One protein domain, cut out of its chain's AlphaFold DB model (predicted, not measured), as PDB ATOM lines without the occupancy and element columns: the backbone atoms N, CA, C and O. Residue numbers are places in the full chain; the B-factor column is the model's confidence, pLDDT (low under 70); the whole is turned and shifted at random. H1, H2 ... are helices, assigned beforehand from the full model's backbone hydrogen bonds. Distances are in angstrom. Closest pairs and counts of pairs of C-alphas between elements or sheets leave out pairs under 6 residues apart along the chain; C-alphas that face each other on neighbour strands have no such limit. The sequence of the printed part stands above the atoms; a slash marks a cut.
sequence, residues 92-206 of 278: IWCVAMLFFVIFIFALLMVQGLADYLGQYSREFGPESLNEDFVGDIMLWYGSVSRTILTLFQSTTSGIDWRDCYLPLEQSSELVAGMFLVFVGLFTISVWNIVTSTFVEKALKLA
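This is residues 92 to 206 of the 278 residues of the protein "SCN11A protein" of Symbiodinium natans (UniProt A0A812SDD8). Two long helices, H1 and H5, run side by side in opposite directions, overlapping in part, with short H2, H3 and H4 packed on them; residues 191 to 206 of H5 stick out. The 115 printed residues include five named helices, H1 to H5 in order, and no named strand: all helix. The whole is loose, spanning 67 by 25 by 21 A, radius of gyration of the C-alphas 17.6 A.

H3, residues 144 to 155, the hub, touches H1, residues 92 to 124, closest at C-alphas 106 and 147, 5.3 A. H5, residues 173 to 206, touches H1 at a shallow tilt of 17 degrees, closest at C-alphas 175 and 109, 5.9 A. H4, residues 161 to 169, touches H2, residues 131 to 141, closest at C-alphas 167 and 137, 6.3 A. Every O i to N i+4 pair is within hydrogen-bond range in H2, H3 and H5; H1 has 28 of 29, H4 3 of 5.

H1 begins at C-alpha 92 (-12.463, 26.267, -35.237) and is 47.1 A long; H5, 47.7 A, ends at C-alpha 206 (11.860, 15.823, -17.334).

The printed part has no cut and no long link; no printed residue is under 70 in pLDDT.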
ATOM      1  N   ILE A  92     -11.615  25.342 -34.468       87.19
ATOM      2  CA  ILE A  92     -12.463  26.267 -35.237       87.19
ATOM      3  C   ILE A  92     -12.276  27.705 -34.748       87.19
ATOM      4  O   ILE A  92     -12.116  28.601 -35.574       87.19
ATOM      5  N   TRP A  93     -12.250  27.939 -33.433       90.56
ATOM      6  CA  TRP A  93     -11.995  29.276 -32.884       90.56
ATOM      7  C   TRP A  93     -10.598  29.792 -33.235       90.56
ATOM      8  O   TRP A  93     -10.461  30.953 -33.616       90.56
ATOM      9  N   CYS A  94      -9.575  28.934 -33.189       88.94
ATOM     10  CA  CYS A  94      -8.225  29.293 -33.625       88.94
ATOM     11  C   CYS A  94      -8.189  29.682 -35.110       88.94
ATOM     12  O   CYS A  94      -7.620  30.712 -35.464       88.94
ATOM     13  N   VAL A  95      -8.833  28.896 -35.979       90.00
ATOM     14  CA  VAL A  95      -8.930  29.193 -37.417       90.00
ATOM     15  C   VAL A  95      -9.715  30.482 -37.661       90.00
ATOM     16  O   VAL A  95      -9.309  31.283 -38.497       90.00
ATOM     17  N   ALA A  96     -10.800  30.723 -36.923       92.31
ATOM     18  CA  ALA A  96     -11.584  31.952 -37.030       92.31
ATOM     19  C   ALA A  96     -10.761  33.191 -36.643       92.31
ATOM     20  O   ALA A  96     -10.801  34.195 -37.352       92.31
ATOM     21  N   MET A  97      -9.972  33.110 -35.566       91.56
ATOM     22  CA  MET A  97      -9.064  34.187 -35.158       91.56
ATOM     23  C   MET A  97      -7.951  34.412 -36.184       91.56
ATOM     24  O   MET A  97      -7.667  35.555 -36.536       91.56
ATOM     25  N   LEU A  98      -7.368  33.339 -36.723       91.56
ATOM     26  CA  LEU A  98      -6.370  33.441 -37.785       91.56
ATOM     27  C   LEU A  98      -6.953  34.107 -39.037       91.56
ATOM     28  O   LEU A  98      -6.357  35.032 -39.585       91.56
ATOM     29  N   PHE A  99      -8.146  33.683 -39.458       94.25
ATOM     30  CA  PHE A  99      -8.855  34.286 -40.581       94.25
ATOM     31  C   PHE A  99      -9.150  35.767 -40.333       94.25
ATOM     32  O   PHE A  99      -8.974  36.576 -41.237       94.25
ATOM     33  N   PHE A 100      -9.549  36.140 -39.115       95.00
ATOM     34  CA  PHE A 100      -9.799  37.533 -38.749       95.00
ATOM     35  C   PHE A 100      -8.543  38.405 -38.883       95.00
ATOM     36  O   PHE A 100      -8.612  39.496 -39.445       95.00
ATOM     37  N   VAL A 101      -7.382  37.910 -38.444       93.56
ATOM     38  CA  VAL A 101      -6.103  38.615 -38.626       93.56
ATOM     39  C   VAL A 101      -5.771  38.768 -40.112       93.56
ATOM     40  O   VAL A 101      -5.489  39.878 -40.558       93.56
ATOM     41  N   ILE A 102      -5.864  37.688 -40.897       95.75
ATOM     42  CA  ILE A 102      -5.626  37.736 -42.351       95.75
ATOM     43  C   ILE A 102      -6.581  38.731 -43.024       95.75
ATOM     44  O   ILE A 102      -6.168  39.498 -43.888       95.75
ATOM     45  N   PHE A 103      -7.847  38.753 -42.608       97.25
ATOM     46  CA  PHE A 103      -8.864  39.660 -43.128       97.25
ATOM     47  C   PHE A 103      -8.516  41.133 -42.874       97.25
ATOM     48  O   PHE A 103      -8.637  41.945 -43.789       97.25
ATOM     49  N   ILE A 104      -8.039  41.482 -41.671       96.88
ATOM     50  CA  ILE A 104      -7.607  42.853 -41.352       96.88
ATOM     51  C   ILE A 104      -6.444  43.273 -42.252       96.88
ATOM     52  O   ILE A 104      -6.518  44.325 -42.884       96.88
ATOM     53  N   PHE A 105      -5.393  42.454 -42.350       96.56
ATOM     54  CA  PHE A 105      -4.252  42.772 -43.213       96.56
ATOM     55  C   PHE A 105      -4.671  42.876 -44.682       96.56
ATOM     56  O   PHE A 105      -4.286  43.825 -45.358       96.56
ATOM     57  N   ALA A 106      -5.527  41.971 -45.158       97.81
ATOM     58  CA  ALA A 106      -6.043  42.025 -46.518       97.81
ATOM     59  C   ALA A 106      -6.796  43.330 -46.806       97.81
ATOM     60  O   ALA A 106      -6.577  43.940 -47.851       97.81
ATOM     61  N   LEU A 107      -7.647  43.789 -45.883       97.38
ATOM     62  CA  LEU A 107      -8.341  45.069 -46.023       97.38
ATOM     63  C   LEU A 107      -7.370  46.250 -46.075       97.38
ATOM     64  O   LEU A 107      -7.488  47.080 -46.972       97.38
ATOM     65  N   LEU A 108      -6.405  46.304 -45.153       96.31
ATOM     66  CA  LEU A 108      -5.421  47.389 -45.097       96.31
ATOM     67  C   LEU A 108      -4.596  47.479 -46.385       96.31
ATOM     68  O   LEU A 108      -4.347  48.575 -46.882       96.31
ATOM     69  N   MET A 109      -4.204  46.338 -46.953       96.00
ATOM     70  CA  MET A 109      -3.424  46.298 -48.190       96.00
ATOM     71  C   MET A 109      -4.244  46.703 -49.410       96.00
ATOM     72  O   MET A 109      -3.790  47.537 -50.189       96.00
ATOM     73  N   VAL A 110      -5.458  46.163 -49.562       96.81
ATOM     74  CA  VAL A 110      -6.354  46.537 -50.669       96.81
ATOM     75  C   VAL A 110      -6.672  48.026 -50.617       96.81
ATOM     76  O   VAL A 110      -6.633  48.693 -51.647       96.81
ATOM     77  N   GLN A 111      -6.947  48.560 -49.427       95.75
ATOM     78  CA  GLN A 111      -7.227  49.979 -49.254       95.75
ATOM     79  C   GLN A 111      -5.994  50.838 -49.558       95.75
ATOM     80  O   GLN A 111      -6.099  51.784 -50.331       95.75
ATOM     81  N   GLY A 112      -4.816  50.469 -49.043       95.12
ATOM     82  CA  GLY A 112      -3.570  51.189 -49.319       95.12
ATOM     83  C   GLY A 112      -3.193  51.205 -50.805       95.12
ATOM     84  O   GLY A 112      -2.788  52.243 -51.328       95.12
ATOM     85  N   LEU A 113      -3.379  50.086 -51.512       95.19
ATOM     86  CA  LEU A 113      -3.131  49.993 -52.954       95.19
ATOM     87  C   LEU A 113      -4.161  50.773 -53.776       95.19
ATOM     88  O   LEU A 113      -3.790  51.450 -54.734       95.19
ATOM     89  N   ALA A 114      -5.441  50.710 -53.404       94.19
ATOM     90  CA  ALA A 114      -6.492  51.479 -54.064       94.19
ATOM     91  C   ALA A 114      -6.258  52.990 -53.912       94.19
ATOM     92  O   ALA A 114      -6.392  53.738 -54.884       94.19
ATOM     93  N   ASP A 115      -5.849  53.429 -52.718       94.12
ATOM     94  CA  ASP A 115      -5.516  54.824 -52.445       94.12
ATOM     95  C   ASP A 115      -4.286  55.276 -53.243       94.12
ATOM     96  O   ASP A 115      -4.315  56.366 -53.821       94.12
ATOM     97  N   TYR A 116      -3.244  54.440 -53.338       92.19
ATOM     98  CA  TYR A 116      -2.056  54.713 -54.154       92.19
ATOM     99  C   TYR A 116      -2.404  54.871 -55.639       92.19
ATOM    100  O   TYR A 116      -2.129  55.915 -56.231       92.19
ATOM    101  N   LEU A 117      -3.075  53.877 -56.232       92.19
ATOM    102  CA  LEU A 117      -3.466  53.913 -57.646       92.19
ATOM    103  C   LEU A 117      -4.396  55.098 -57.943       92.19
ATOM    104  O   LEU A 117      -4.261  55.758 -58.974       92.19
ATOM    105  N   GLY A 118      -5.319  55.402 -57.027       92.06
ATOM    106  CA  GLY A 118      -6.240  56.526 -57.158       92.06
ATOM    107  C   GLY A 118      -5.568  57.895 -57.036       92.06
ATOM    108  O   GLY A 118      -6.041  58.855 -57.645       92.06
ATOM    109  N   GLN A 119      -4.501  58.027 -56.245       92.06
ATOM    110  CA  GLN A 119      -3.707  59.259 -56.157       92.06
ATOM    111  C   GLN A 119      -2.813  59.424 -57.386       92.06
ATOM    112  O   GLN A 119      -2.876  60.460 -58.043       92.06
ATOM    113  N   TYR A 120      -2.082  58.374 -57.757       90.62
ATOM    114  CA  TYR A 120      -1.183  58.387 -58.906       90.62
ATOM    115  C   TYR A 120      -1.926  58.699 -60.215       90.62
ATOM    116  O   TYR A 120      -1.520  59.575 -60.975       90.62
ATOM    117  N   SER A 121      -3.084  58.064 -60.438       91.00
ATOM    118  CA  SER A 121      -3.935  58.321 -61.608       91.00
ATOM    119  C   SER A 121      -4.452  59.767 -61.671       91.00
ATOM    120  O   SER A 121      -4.604  60.324 -62.758       91.00
ATOM    121  N   ARG A 122      -4.686  60.412 -60.518       91.75
ATOM    122  CA  ARG A 122      -5.108  61.823 -60.455       91.75
ATOM    123  C   ARG A 122      -3.976  62.799 -60.767       91.75
ATOM    124  O   ARG A 122      -4.252  63.855 -61.329       91.75
ATOM    125  N   GLU A 123      -2.747  62.473 -60.384       92.81
ATOM    126  CA  GLU A 123      -1.589  63.360 -60.536       92.81
ATOM    127  C   GLU A 123      -0.932  63.237 -61.918       92.81
ATOM    128  O   GLU A 123      -0.618  64.250 -62.542       92.81
ATOM    129  N   PHE A 124      -0.791  62.013 -62.434       89.75
ATOM    130  CA  PHE A 124      -0.053  61.723 -63.671       89.75
ATOM    131  C   PHE A 124      -0.944  61.250 -64.832       89.75
ATOM    132  O   PHE A 124      -0.468  61.079 -65.954       89.75
ATOM    133  N   GLY A 125      -2.247  61.069 -64.593       87.19
ATOM    134  CA  GLY A 125      -3.198  60.536 -65.569       87.19
ATOM    135  C   GLY A 125      -3.153  59.002 -65.678       87.19
ATOM    136  O   GLY A 125      -2.144  58.380 -65.347       87.19
ATOM    137  N   PRO A 126      -4.231  58.355 -66.152       81.25
ATOM    138  CA  PRO A 126      -4.352  56.893 -66.149       81.25
ATOM    139  C   PRO A 126      -3.365  56.171 -67.081       81.25
ATOM    140  O   PRO A 126      -3.004  55.037 -66.796       81.25
ATOM    141  N   GLU A 127      -2.896  56.817 -68.153       83.88
ATOM    142  CA  GLU A 127      -1.946  56.228 -69.118       83.88
ATOM    143  C   GLU A 127      -0.495  56.183 -68.607       83.88
ATOM    144  O   GLU A 127       0.373  55.594 -69.243       83.88
ATOM    145  N   SER A 128      -0.210  56.807 -67.460       84.38
ATOM    146  CA  SER A 128       1.139  56.855 -66.880       84.38
ATOM    147  C   SER A 128       1.508  55.615 -66.057       84.38
ATOM    148  O   SER A 128       2.665  55.464 -65.654       84.38
ATOM    149  N   LEU A 129       0.540  54.740 -65.772       85.19
ATOM    150  CA  LEU A 129       0.760  53.489 -65.054       85.19
ATOM    151  C   LEU A 129       1.182  52.392 -66.030       85.19
ATOM    152  O   LEU A 129       0.543  52.187 -67.058       85.19
ATOM    153  N   ASN A 130       2.225  51.646 -65.672       88.12
ATOM    154  CA  ASN A 130       2.613  50.462 -66.427       88.12
ATOM    155  C   ASN A 130       1.498  49.400 -66.336       88.12
ATOM    156  O   ASN A 130       1.107  49.008 -65.232       88.12
ATOM    157  N   GLU A 131       1.000  48.938 -67.487       89.12
ATOM    158  CA  GLU A 131      -0.061  47.929 -67.571       89.12
ATOM    159  C   GLU A 131       0.328  46.624 -66.862       89.12
ATOM    160  O   GLU A 131      -0.507  46.047 -66.165       89.12
ATOM    161  N   ASP A 132       1.597  46.208 -66.957       90.44
ATOM    162  CA  ASP A 132       2.097  44.987 -66.313       90.44
ATOM    163  C   ASP A 132       2.008  45.092 -64.782       90.44
ATOM    164  O   ASP A 132       1.485  44.206 -64.108       90.44
ATOM    165  N   PHE A 133       2.429  46.233 -64.233       90.38
ATOM    166  CA  PHE A 133       2.380  46.513 -62.796       90.38
ATOM    167  C   PHE A 133       0.942  46.531 -62.258       90.38
ATOM    168  O   PHE A 133       0.650  45.961 -61.202       90.38
ATOM    169  N   VAL A 134       0.017  47.161 -62.989       91.50
ATOM    170  CA  VAL A 134      -1.406  47.163 -62.618       91.50
ATOM    171  C   VAL A 134      -1.989  45.753 -62.730       91.50
ATOM    172  O   VAL A 134      -2.782  45.354 -61.874       91.50
ATOM    173  N   GLY A 135      -1.577  44.982 -63.739       92.19
ATOM    174  CA  GLY A 135      -1.931  43.575 -63.904       92.19
ATOM    175  C   GLY A 135      -1.530  42.731 -62.695       92.19
ATOM    176  O   GLY A 135      -2.371  42.008 -62.155       92.19
ATOM    177  N   ASP A 136      -0.299  42.890 -62.212       93.25
ATOM    178  CA  ASP A 136       0.211  42.188 -61.031       93.25
ATOM    179  C   ASP A 136      -0.554  42.571 -59.758       93.25
ATOM    180  O   ASP A 136      -0.970  41.699 -58.987       93.25
ATOM    181  N   ILE A 137      -0.828  43.865 -59.551       94.31
ATOM    182  CA  ILE A 137      -1.654  44.313 -58.420       94.31
ATOM    183  C   ILE A 137      -3.055  43.706 -58.503       94.31
ATOM    184  O   ILE A 137      -3.577  43.224 -57.500       94.31
ATOM    185  N   MET A 138      -3.682  43.682 -59.677       94.25
ATOM    186  CA  MET A 138      -5.029  43.124 -59.831       94.25
ATOM    187  C   MET A 138      -5.057  41.600 -59.662       94.25
ATOM    188  O   MET A 138      -6.030  41.056 -59.124       94.25
ATOM    189  N   LEU A 139      -3.991  40.909 -60.071       93.75
ATOM    190  CA  LEU A 139      -3.845  39.466 -59.917       93.75
ATOM    191  C   LEU A 139      -3.843  39.064 -58.437       93.75
ATOM    192  O   LEU A 139      -4.644  38.205 -58.040       93.75
ATOM    193  N   TRP A 140      -2.991  39.720 -57.643       94.56
ATOM    194  CA  TRP A 140      -2.718  39.374 -56.245       94.56
ATOM    195  C   TRP A 140      -3.601  40.117 -55.233       94.56
ATOM    196  O   TRP A 140      -3.983  39.537 -54.212       94.56
ATOM    197  N   TYR A 141      -3.960  41.367 -55.528       96.38
ATOM    198  CA  TYR A 141      -4.588  42.318 -54.601       96.38
ATOM    199  C   TYR A 141      -5.869  42.978 -55.140       96.38
ATOM    200  O   TYR A 141      -6.451  43.833 -54.477       96.38
ATOM    201  N   GLY A 142      -6.371  42.566 -56.312       94.50
ATOM    202  CA  GLY A 142      -7.542  43.192 -56.948       94.50
ATOM    203  C   GLY A 142      -8.861  43.056 -56.171       94.50
ATOM    204  O   GLY A 142      -9.830  43.759 -56.449       94.50
ATOM    205  N   SER A 143      -8.929  42.157 -55.188       96.75
ATOM    206  CA  SER A 143     -10.049  42.070 -54.250       96.75
ATOM    207  C   SER A 143      -9.582  41.633 -52.865       96.75
ATOM    208  O   SER A 143      -8.530  41.012 -52.707       96.75
ATOM    209  N   VAL A 144     -10.413  41.885 -51.849       97.06
ATOM    210  CA  VAL A 144     -10.160  41.415 -50.476       97.06
ATOM    211  C   VAL A 144     -10.055  39.889 -50.434       97.06
ATOM    212  O   VAL A 144      -9.148  39.353 -49.811       97.06
ATOM    213  N   SER A 145     -10.926  39.175 -51.153       96.75
ATOM    214  CA  SER A 145     -10.887  37.709 -51.223       96.75
ATOM    215  C   SER A 145      -9.611  37.170 -51.876       96.75
ATOM    216  O   SER A 145      -9.051  36.193 -51.383       96.75
ATOM    217  N   ARG A 146      -9.129  37.813 -52.949       96.25
ATOM    218  CA  ARG A 146      -7.846  37.475 -53.582       96.25
ATOM    219  C   ARG A 146      -6.688  37.752 -52.642       96.25
ATOM    220  O   ARG A 146      -5.864  36.875 -52.450       96.25
ATOM    221  N   THR A 147      -6.694  38.900 -51.973       97.50
ATOM    222  CA  THR A 147      -5.637  39.263 -51.025       97.50
ATOM    223  C   THR A 147      -5.568  38.285 -49.855       97.50
ATOM    224  O   THR A 147      -4.482  37.842 -49.507       97.50
ATOM    225  N   ILE A 148      -6.707  37.868 -49.287       97.38
ATOM    226  CA  ILE A 148      -6.749  36.811 -48.261       97.38
ATOM    227  C   ILE A 148      -6.082  35.532 -48.777       97.38
ATOM    228  O   ILE A 148      -5.292  34.922 -48.058       97.38
ATOM    229  N   LEU A 149      -6.383  35.132 -50.016       96.50
ATOM    230  CA  LEU A 149      -5.781  33.952 -50.632       96.50
ATOM    231  C   LEU A 149      -4.271  34.133 -50.840       96.50
ATOM    232  O   LEU A 149      -3.520  33.234 -50.483       96.50
ATOM    233  N   THR A 150      -3.820  35.287 -51.331       96.12
ATOM    234  CA  THR A 150      -2.401  35.632 -51.513       96.12
ATOM    235  C   THR A 150      -1.638  35.609 -50.182       96.12
ATOM    236  O   THR A 150      -0.574  35.000 -50.070       96.12
ATOM    237  N   LEU A 151      -2.197  36.214 -49.129       95.94
ATOM    238  CA  LEU A 151      -1.629  36.200 -47.777       95.94
ATOM    239  C   LEU A 151      -1.552  34.776 -47.209       95.94
ATOM    240  O   LEU A 151      -0.558  34.393 -46.594       95.94
ATOM    241  N   PHE A 152      -2.573  33.959 -47.457       94.88
ATOM    242  CA  PHE A 152      -2.556  32.555 -47.066       94.88
ATOM    243  C   PHE A 152      -1.519  31.746 -47.862       94.88
ATOM    244  O   PHE A 152      -0.754  30.986 -47.277       94.88
ATOM    245  N   GLN A 153      -1.437  31.921 -49.182       94.81
ATOM    246  CA  GLN A 153      -0.486  31.214 -50.047       94.81
ATOM    247  C   GLN A 153       0.969  31.585 -49.738       94.81
ATOM    248  O   GLN A 153       1.809  30.693 -49.659       94.81
ATOM    249  N   SER A 154       1.263  32.864 -49.505       94.25
ATOM    250  CA  SER A 154       2.614  33.337 -49.157       94.25
ATOM    251  C   SER A 154       3.115  32.806 -47.809       94.25
ATOM    252  O   SER A 154       4.312  32.600 -47.631       94.25
ATOM    253  N   THR A 155       2.214  32.530 -46.861       92.31
ATOM    254  CA  THR A 155       2.568  32.015 -45.525       92.31
ATOM    255  C   THR A 155       2.549  30.492 -45.422       92.31
ATOM    256  O   THR A 155       3.217  29.922 -44.560       92.31
ATOM    257  N   THR A 156       1.821  29.816 -46.312       91.38
ATOM    258  CA  THR A 156       1.745  28.345 -46.383       91.38
ATOM    259  C   THR A 156       2.668  27.737 -47.440       91.38
ATOM    260  O   THR A 156       2.551  26.550 -47.746       91.38
ATOM    261  N   SER A 157       3.598  28.530 -47.986       86.38
ATOM    262  CA  SER A 157       4.526  28.126 -49.052       86.38
ATOM    263  C   SER A 157       3.836  27.669 -50.347       86.38
ATOM    264  O   SER A 157       4.350  26.812 -51.061       86.38
ATOM    265  N   GLY A 158       2.662  28.224 -50.658       90.31
ATOM    266  CA  GLY A 158       1.981  28.013 -51.939       90.31
ATOM    267  C   GLY A 158       2.589  28.823 -53.088       90.31
ATOM    268  O   GLY A 158       2.555  28.374 -54.231       90.31
ATOM    269  N   ILE A 159       3.147  29.994 -52.778       93.38
ATOM    270  CA  ILE A 159       3.865  30.896 -53.693       93.38
ATOM    271  C   ILE A 159       5.050  31.516 -52.947       93.38
ATOM    272  O   ILE A 159       5.015  31.592 -51.714       93.38
ATOM    273  N   ASP A 160       6.088  31.948 -53.666       93.56
ATOM    274  CA  ASP A 160       7.183  32.686 -53.038       93.56
ATOM    275  C   ASP A 160       6.647  34.041 -52.556       93.56
ATOM    276  O   ASP A 160       6.037  34.797 -53.313       93.56
ATOM    277  N   TRP A 161       6.861  34.354 -51.276       93.12
ATOM    278  CA  TRP A 161       6.451  35.634 -50.698       93.12
ATOM    279  C   TRP A 161       7.094  36.814 -51.437       93.12
ATOM    280  O   TRP A 161       6.519  37.903 -51.462       93.12
ATOM    281  N   ARG A 162       8.257  36.597 -52.070       93.56
ATOM    282  CA  ARG A 162       8.938  37.590 -52.895       93.56
ATOM    283  C   ARG A 162       8.089  38.033 -54.084       93.56
ATOM    284  O   ARG A 162       8.034  39.228 -54.354       93.56
ATOM    285  N   ASP A 163       7.411  37.107 -54.756       93.06
ATOM    286  CA  ASP A 163       6.613  37.415 -55.950       93.06
ATOM    287  C   ASP A 163       5.429  38.327 -55.606       93.06
ATOM    288  O   ASP A 163       5.070  39.218 -56.371       93.06
ATOM    289  N   CYS A 164       4.866  38.161 -54.408       93.62
ATOM    290  CA  CYS A 164       3.825  39.038 -53.878       93.62
ATOM    291  C   CYS A 164       4.375  40.385 -53.392       93.62
ATOM    292  O   CYS A 164       3.671  41.388 -53.426       93.62
ATOM    293  N   TYR A 165       5.623  40.417 -52.923       95.38
ATOM    294  CA  TYR A 165       6.255  41.621 -52.390       95.38
ATOM    295  C   TYR A 165       6.683  42.607 -53.491       95.38
ATOM    296  O   TYR A 165       6.542  43.814 -53.306       95.38
ATOM    297  N   LEU A 166       7.161  42.120 -54.643       93.31
ATOM    298  CA  LEU A 166       7.698  42.977 -55.714       93.31
ATOM    299  C   LEU A 166       6.709  44.055 -56.221       93.31
ATOM    300  O   LEU A 166       7.125  45.207 -56.359       93.31
ATOM    301  N   PRO A 167       5.411  43.762 -56.451       92.25
ATOM    302  CA  PRO A 167       4.434  44.792 -56.823       92.25
ATOM    303  C   PRO A 167       4.115  45.765 -55.676       92.25
ATOM    304  O   PRO A 167       3.735  46.914 -55.903       92.25
ATOM    305  N   LEU A 168       4.267  45.335 -54.420       94.50
ATOM    306  CA  LEU A 168       4.029  46.197 -53.261       94.50
ATOM    307  C   LEU A 168       5.155  47.213 -53.071       94.50
ATOM    308  O   LEU A 168       4.889  48.377 -52.788       94.50
ATOM    309  N   GLU A 169       6.400  46.789 -53.267       93.94
ATOM    310  CA  GLU A 169       7.577  47.660 -53.183       93.94
ATOM    311  C   GLU A 169       7.528  48.794 -54.215       93.94
ATOM    312  O   GLU A 169       7.872  49.932 -53.908       93.94
ATOM    313  N   GLN A 170       7.021  48.509 -55.417       88.38
ATOM    314  CA  GLN A 170       6.847  49.502 -56.482       88.38
ATOM    315  C   GLN A 170       5.663  50.460 -56.258       88.38
ATOM    316  O   GLN A 170       5.574  51.480 -56.940       88.38
ATOM    317  N   SER A 171       4.741  50.142 -55.342       87.75
ATOM    318  CA  SER A 171       3.587  50.999 -55.033       87.75
ATOM    319  C   SER A 171       3.830  51.864 -53.802       87.75
ATOM    320  O   SER A 171       3.875  53.086 -53.885       87.75
ATOM    321  N   SER A 172       3.961  51.246 -52.632       89.50
ATOM    322  CA  SER A 172       4.071  51.964 -51.369       89.50
ATOM    323  C   SER A 172       4.918  51.183 -50.380       89.50
ATOM    324  O   SER A 172       4.562  50.073 -49.982       89.50
ATOM    325  N   GLU A 173       5.982  51.820 -49.890       92.25
ATOM    326  CA  GLU A 173       6.844  51.274 -48.835       92.25
ATOM    327  C   GLU A 173       6.053  50.893 -47.577       92.25
ATOM    328  O   GLU A 173       6.365  49.904 -46.917       92.25
ATOM    329  N   LEU A 174       4.987  51.636 -47.255       93.56
ATOM    330  CA  LEU A 174       4.132  51.342 -46.107       93.56
ATOM    331  C   LEU A 174       3.342  50.043 -46.317       93.56
ATOM    332  O   LEU A 174       3.286  49.206 -45.416       93.56
ATOM    333  N   VAL A 175       2.761  49.841 -47.503       94.56
ATOM    334  CA  VAL A 175       2.018  48.608 -47.825       94.56
ATOM    335  C   VAL A 175       2.960  47.408 -47.922       94.56
ATOM    336  O   VAL A 175       2.654  46.343 -47.379       94.56
ATOM    337  N   ALA A 176       4.134  47.592 -48.527       95.44
ATOM    338  CA  ALA A 176       5.194  46.591 -48.567       95.44
ATOM    339  C   ALA A 176       5.682  46.221 -47.151       95.44
ATOM    340  O   ALA A 176       5.803  45.043 -46.814       95.44
ATOM    341  N   GLY A 177       5.873  47.211 -46.276       95.62
ATOM    342  CA  GLY A 177       6.225  47.001 -44.873       95.62
ATOM    343  C   GLY A 177       5.148  46.231 -44.103       95.62
ATOM    344  O   GLY A 177       5.468  45.292 -43.373       95.62
ATOM    345  N   MET A 178       3.865  46.556 -44.308       95.19
ATOM    346  CA  MET A 178       2.748  45.809 -43.711       95.19
ATOM    347  C   MET A 178       2.737  44.335 -44.142       95.19
ATOM    348  O   MET A 178       2.469  43.468 -43.308       95.19
ATOM    349  N   PHE A 179       3.072  44.036 -45.403       96.31
ATOM    350  CA  PHE A 179       3.214  42.657 -45.885       96.31
ATOM    351  C   PHE A 179       4.298  41.894 -45.125       96.31
ATOM    352  O   PHE A 179       4.058  40.792 -44.635       96.31
ATOM    353  N   LEU A 180       5.487  42.488 -44.996       96.12
ATOM    354  CA  LEU A 180       6.615  41.857 -44.312       96.12
ATOM    355  C   LEU A 180       6.327  41.641 -42.827       96.12
ATOM    356  O   LEU A 180       6.669  40.590 -42.286       96.12
ATOM    357  N   VAL A 181       5.652  42.592 -42.175       95.62
ATOM    358  CA  VAL A 181       5.182  42.429 -40.793       95.62
ATOM    359  C   VAL A 181       4.219  41.248 -40.691       95.62
ATOM    360  O   VAL A 181       4.375  40.422 -39.795       95.62
ATOM    361  N   PHE A 182       3.261  41.118 -41.612       95.56
ATOM    362  CA  PHE A 182       2.340  39.982 -41.637       95.56
ATOM    363  C   PHE A 182       3.071  38.641 -41.809       95.56
ATOM    364  O   PHE A 182       2.868  37.728 -41.005       95.56
ATOM    365  N   VAL A 183       3.948  38.529 -42.814       94.75
ATOM    366  CA  VAL A 183       4.728  37.307 -43.070       94.75
ATOM    367  C   VAL A 183       5.596  36.970 -41.857       94.75
ATOM    368  O   VAL A 183       5.568  35.839 -41.378       94.75
ATOM    369  N   GLY A 184       6.289  37.960 -41.288       93.81
ATOM    370  CA  GLY A 184       7.110  37.794 -40.090       93.81
ATOM    371  C   GLY A 184       6.308  37.316 -38.878       93.81
ATOM    372  O   GLY A 184       6.714  36.359 -38.217       93.81
ATOM    373  N   LEU A 185       5.144  37.916 -38.607       92.56
ATOM    374  CA  LEU A 185       4.247  37.487 -37.527       92.56
ATOM    375  C   LEU A 185       3.780  36.041 -37.716       92.56
ATOM    376  O   LEU A 185       3.751  35.274 -36.749       92.56
ATOM    377  N   PHE A 186       3.444  35.646 -38.944       91.69
ATOM    378  CA  PHE A 186       3.030  34.277 -39.241       91.69
ATOM    379  C   PHE A 186       4.186  33.289 -39.052       91.69
ATOM    380  O   PHE A 186       4.027  32.275 -38.372       91.69
ATOM    381  N   THR A 187       5.376  33.601 -39.573       90.81
ATOM    382  CA  THR A 187       6.574  32.766 -39.414       90.81
ATOM    383  C   THR A 187       6.956  32.609 -37.943       90.81
ATOM    384  O   THR A 187       7.186  31.487 -37.492       90.81
ATOM    385  N   ILE A 188       6.957  33.696 -37.165       91.75
ATOM    386  CA  ILE A 188       7.207  33.652 -35.715       91.75
ATOM    387  C   ILE A 188       6.149  32.792 -35.015       91.75
ATOM    388  O   ILE A 188       6.489  31.981 -34.159       91.75
ATOM    389  N   SER A 189       4.876  32.909 -35.403       89.94
ATOM    390  CA  SER A 189       3.794  32.098 -34.829       89.94
ATOM    391  C   SER A 189       4.001  30.601 -35.077       89.94
ATOM    392  O   SER A 189       3.850  29.803 -34.152       89.94
ATOM    393  N   VAL A 190       4.413  30.207 -36.286       87.06
ATOM    394  CA  VAL A 190       4.732  28.807 -36.613       87.06
ATOM    395  C   VAL A 190       5.909  28.304 -35.774       87.06
ATOM    396  O   VAL A 190       5.812  27.245 -35.151       87.06
ATOM    397  N   TRP A 191       6.991  29.081 -35.683       88.06
ATOM    398  CA  TRP A 191       8.136  28.734 -34.836       88.06
ATOM    399  C   TRP A 191       7.765  28.636 -33.355       88.06
ATOM    400  O   TRP A 191       8.257  27.742 -32.665       88.06
ATOM    401  N   ASN A 192       6.856  29.482 -32.870       89.81
ATOM    402  CA  ASN A 192       6.357  29.427 -31.497       89.81
ATOM    403  C   ASN A 192       5.548  28.153 -31.231       89.81
ATOM    404  O   ASN A 192       5.700  27.556 -30.168       89.81
ATOM    405  N   ILE A 193       4.737  27.690 -32.188       89.06
ATOM    406  CA  ILE A 193       4.003  26.419 -32.066       89.06
ATOM    407  C   ILE A 193       4.986  25.241 -31.994       89.06
ATOM    408  O   ILE A 193       4.880  24.390 -31.107       89.06
ATOM    409  N   VAL A 194       5.983  25.205 -32.881       86.19
ATOM    410  CA  VAL A 194       7.009  24.147 -32.884       86.19
ATOM    411  C   VAL A 194       7.822  24.168 -31.587       86.19
ATOM    412  O   VAL A 194       8.009  23.128 -30.957       86.19
ATOM    413  N   THR A 195       8.240  25.349 -31.134       90.31
ATOM    414  CA  THR A 195       9.000  25.505 -29.887       90.31
ATOM    415  C   THR A 195       8.168  25.085 -28.679       90.31
ATOM    416  O   THR A 195       8.640  24.302 -27.863       90.31
ATOM    417  N   SER A 196       6.912  25.533 -28.588       92.12
ATOM    418  CA  SER A 196       5.999  25.185 -27.494       92.12
ATOM    419  C   SER A 196       5.778  23.673 -27.397       92.12
ATOM    420  O   SER A 196       5.948  23.088 -26.329       92.12
ATOM    421  N   THR A 197       5.507  23.006 -28.522       84.31
ATOM    422  CA  THR A 197       5.316  21.544 -28.538       84.31
ATOM    423  C   THR A 197       6.585  20.774 -28.169       84.31
ATOM    424  O   THR A 197       6.505  19.745 -27.495       84.31
ATOM    425  N   PHE A 198       7.764  21.255 -28.574       88.75
ATOM    426  CA  PHE A 198       9.034  20.663 -28.163       88.75
ATOM    427  C   PHE A 198       9.280  20.841 -26.660       88.75
ATOM    428  O   PHE A 198       9.613  19.874 -25.979       88.75
ATOM    429  N   VAL A 199       9.053  22.049 -26.135       92.38
ATOM    430  CA  VAL A 199       9.187  22.364 -24.706       92.38
ATOM    431  C   VAL A 199       8.227  21.522 -23.871       92.38
ATOM    432  O   VAL A 199       8.643  20.968 -22.859       92.38
ATOM    433  N   GLU A 200       6.977  21.346 -24.303       89.81
ATOM    434  CA  GLU A 200       6.002  20.520 -23.588       89.81
ATOM    435  C   GLU A 200       6.448  19.051 -23.510       89.81
ATOM    436  O   GLU A 200       6.353  18.427 -22.454       89.81
ATOM    437  N   LYS A 201       6.994  18.498 -24.603       83.88
ATOM    438  CA  LYS A 201       7.542  17.132 -24.618       83.88
ATOM    439  C   LYS A 201       8.799  17.006 -23.759       83.88
ATOM    440  O   LYS A 201       8.920  16.036 -23.016       83.88
ATOM    441  N   ALA A 202       9.712  17.972 -23.836       87.69
ATOM    442  CA  ALA A 202      10.924  17.993 -23.021       87.69
ATOM    443  C   ALA A 202      10.586  18.087 -21.526       87.69
ATOM    444  O   ALA A 202      11.152  17.349 -20.724       87.69
ATOM    445  N   LEU A 203       9.616  18.929 -21.160       86.69
ATOM    446  CA  LEU A 203       9.144  19.059 -19.785       86.69
ATOM    447  C   LEU A 203       8.447  17.782 -19.307       86.69
ATOM    448  O   LEU A 203       8.700  17.353 -18.189       86.69
ATOM    449  N   LYS A 204       7.630  17.137 -20.151       83.19
ATOM    450  CA  LYS A 204       7.016  15.833 -19.842       83.19
ATOM    451  C   LYS A 204       8.052  14.729 -19.614       83.19
ATOM    452  O   LYS A 204       7.857  13.918 -18.724       83.19
ATOM    453  N   LEU A 205       9.154  14.711 -20.371       81.00
ATOM    454  CA  LEU A 205      10.263  13.765 -20.161       81.00
ATOM    455  C   LEU A 205      11.115  14.098 -18.928       81.00
ATOM    456  O   LEU A 205      11.752  13.212 -18.370       81.00
ATOM    457  N   ALA A 206      11.156  15.371 -18.528       83.44
ATOM    458  CA  ALA A 206      11.860  15.823 -17.334       83.44
ATOM    459  C   ALA A 206      11.022  15.684 -16.051       83.44
ATOM    460  O   ALA A 206      11.580  15.765 -14.956       83.44
TER     461      ALA A 206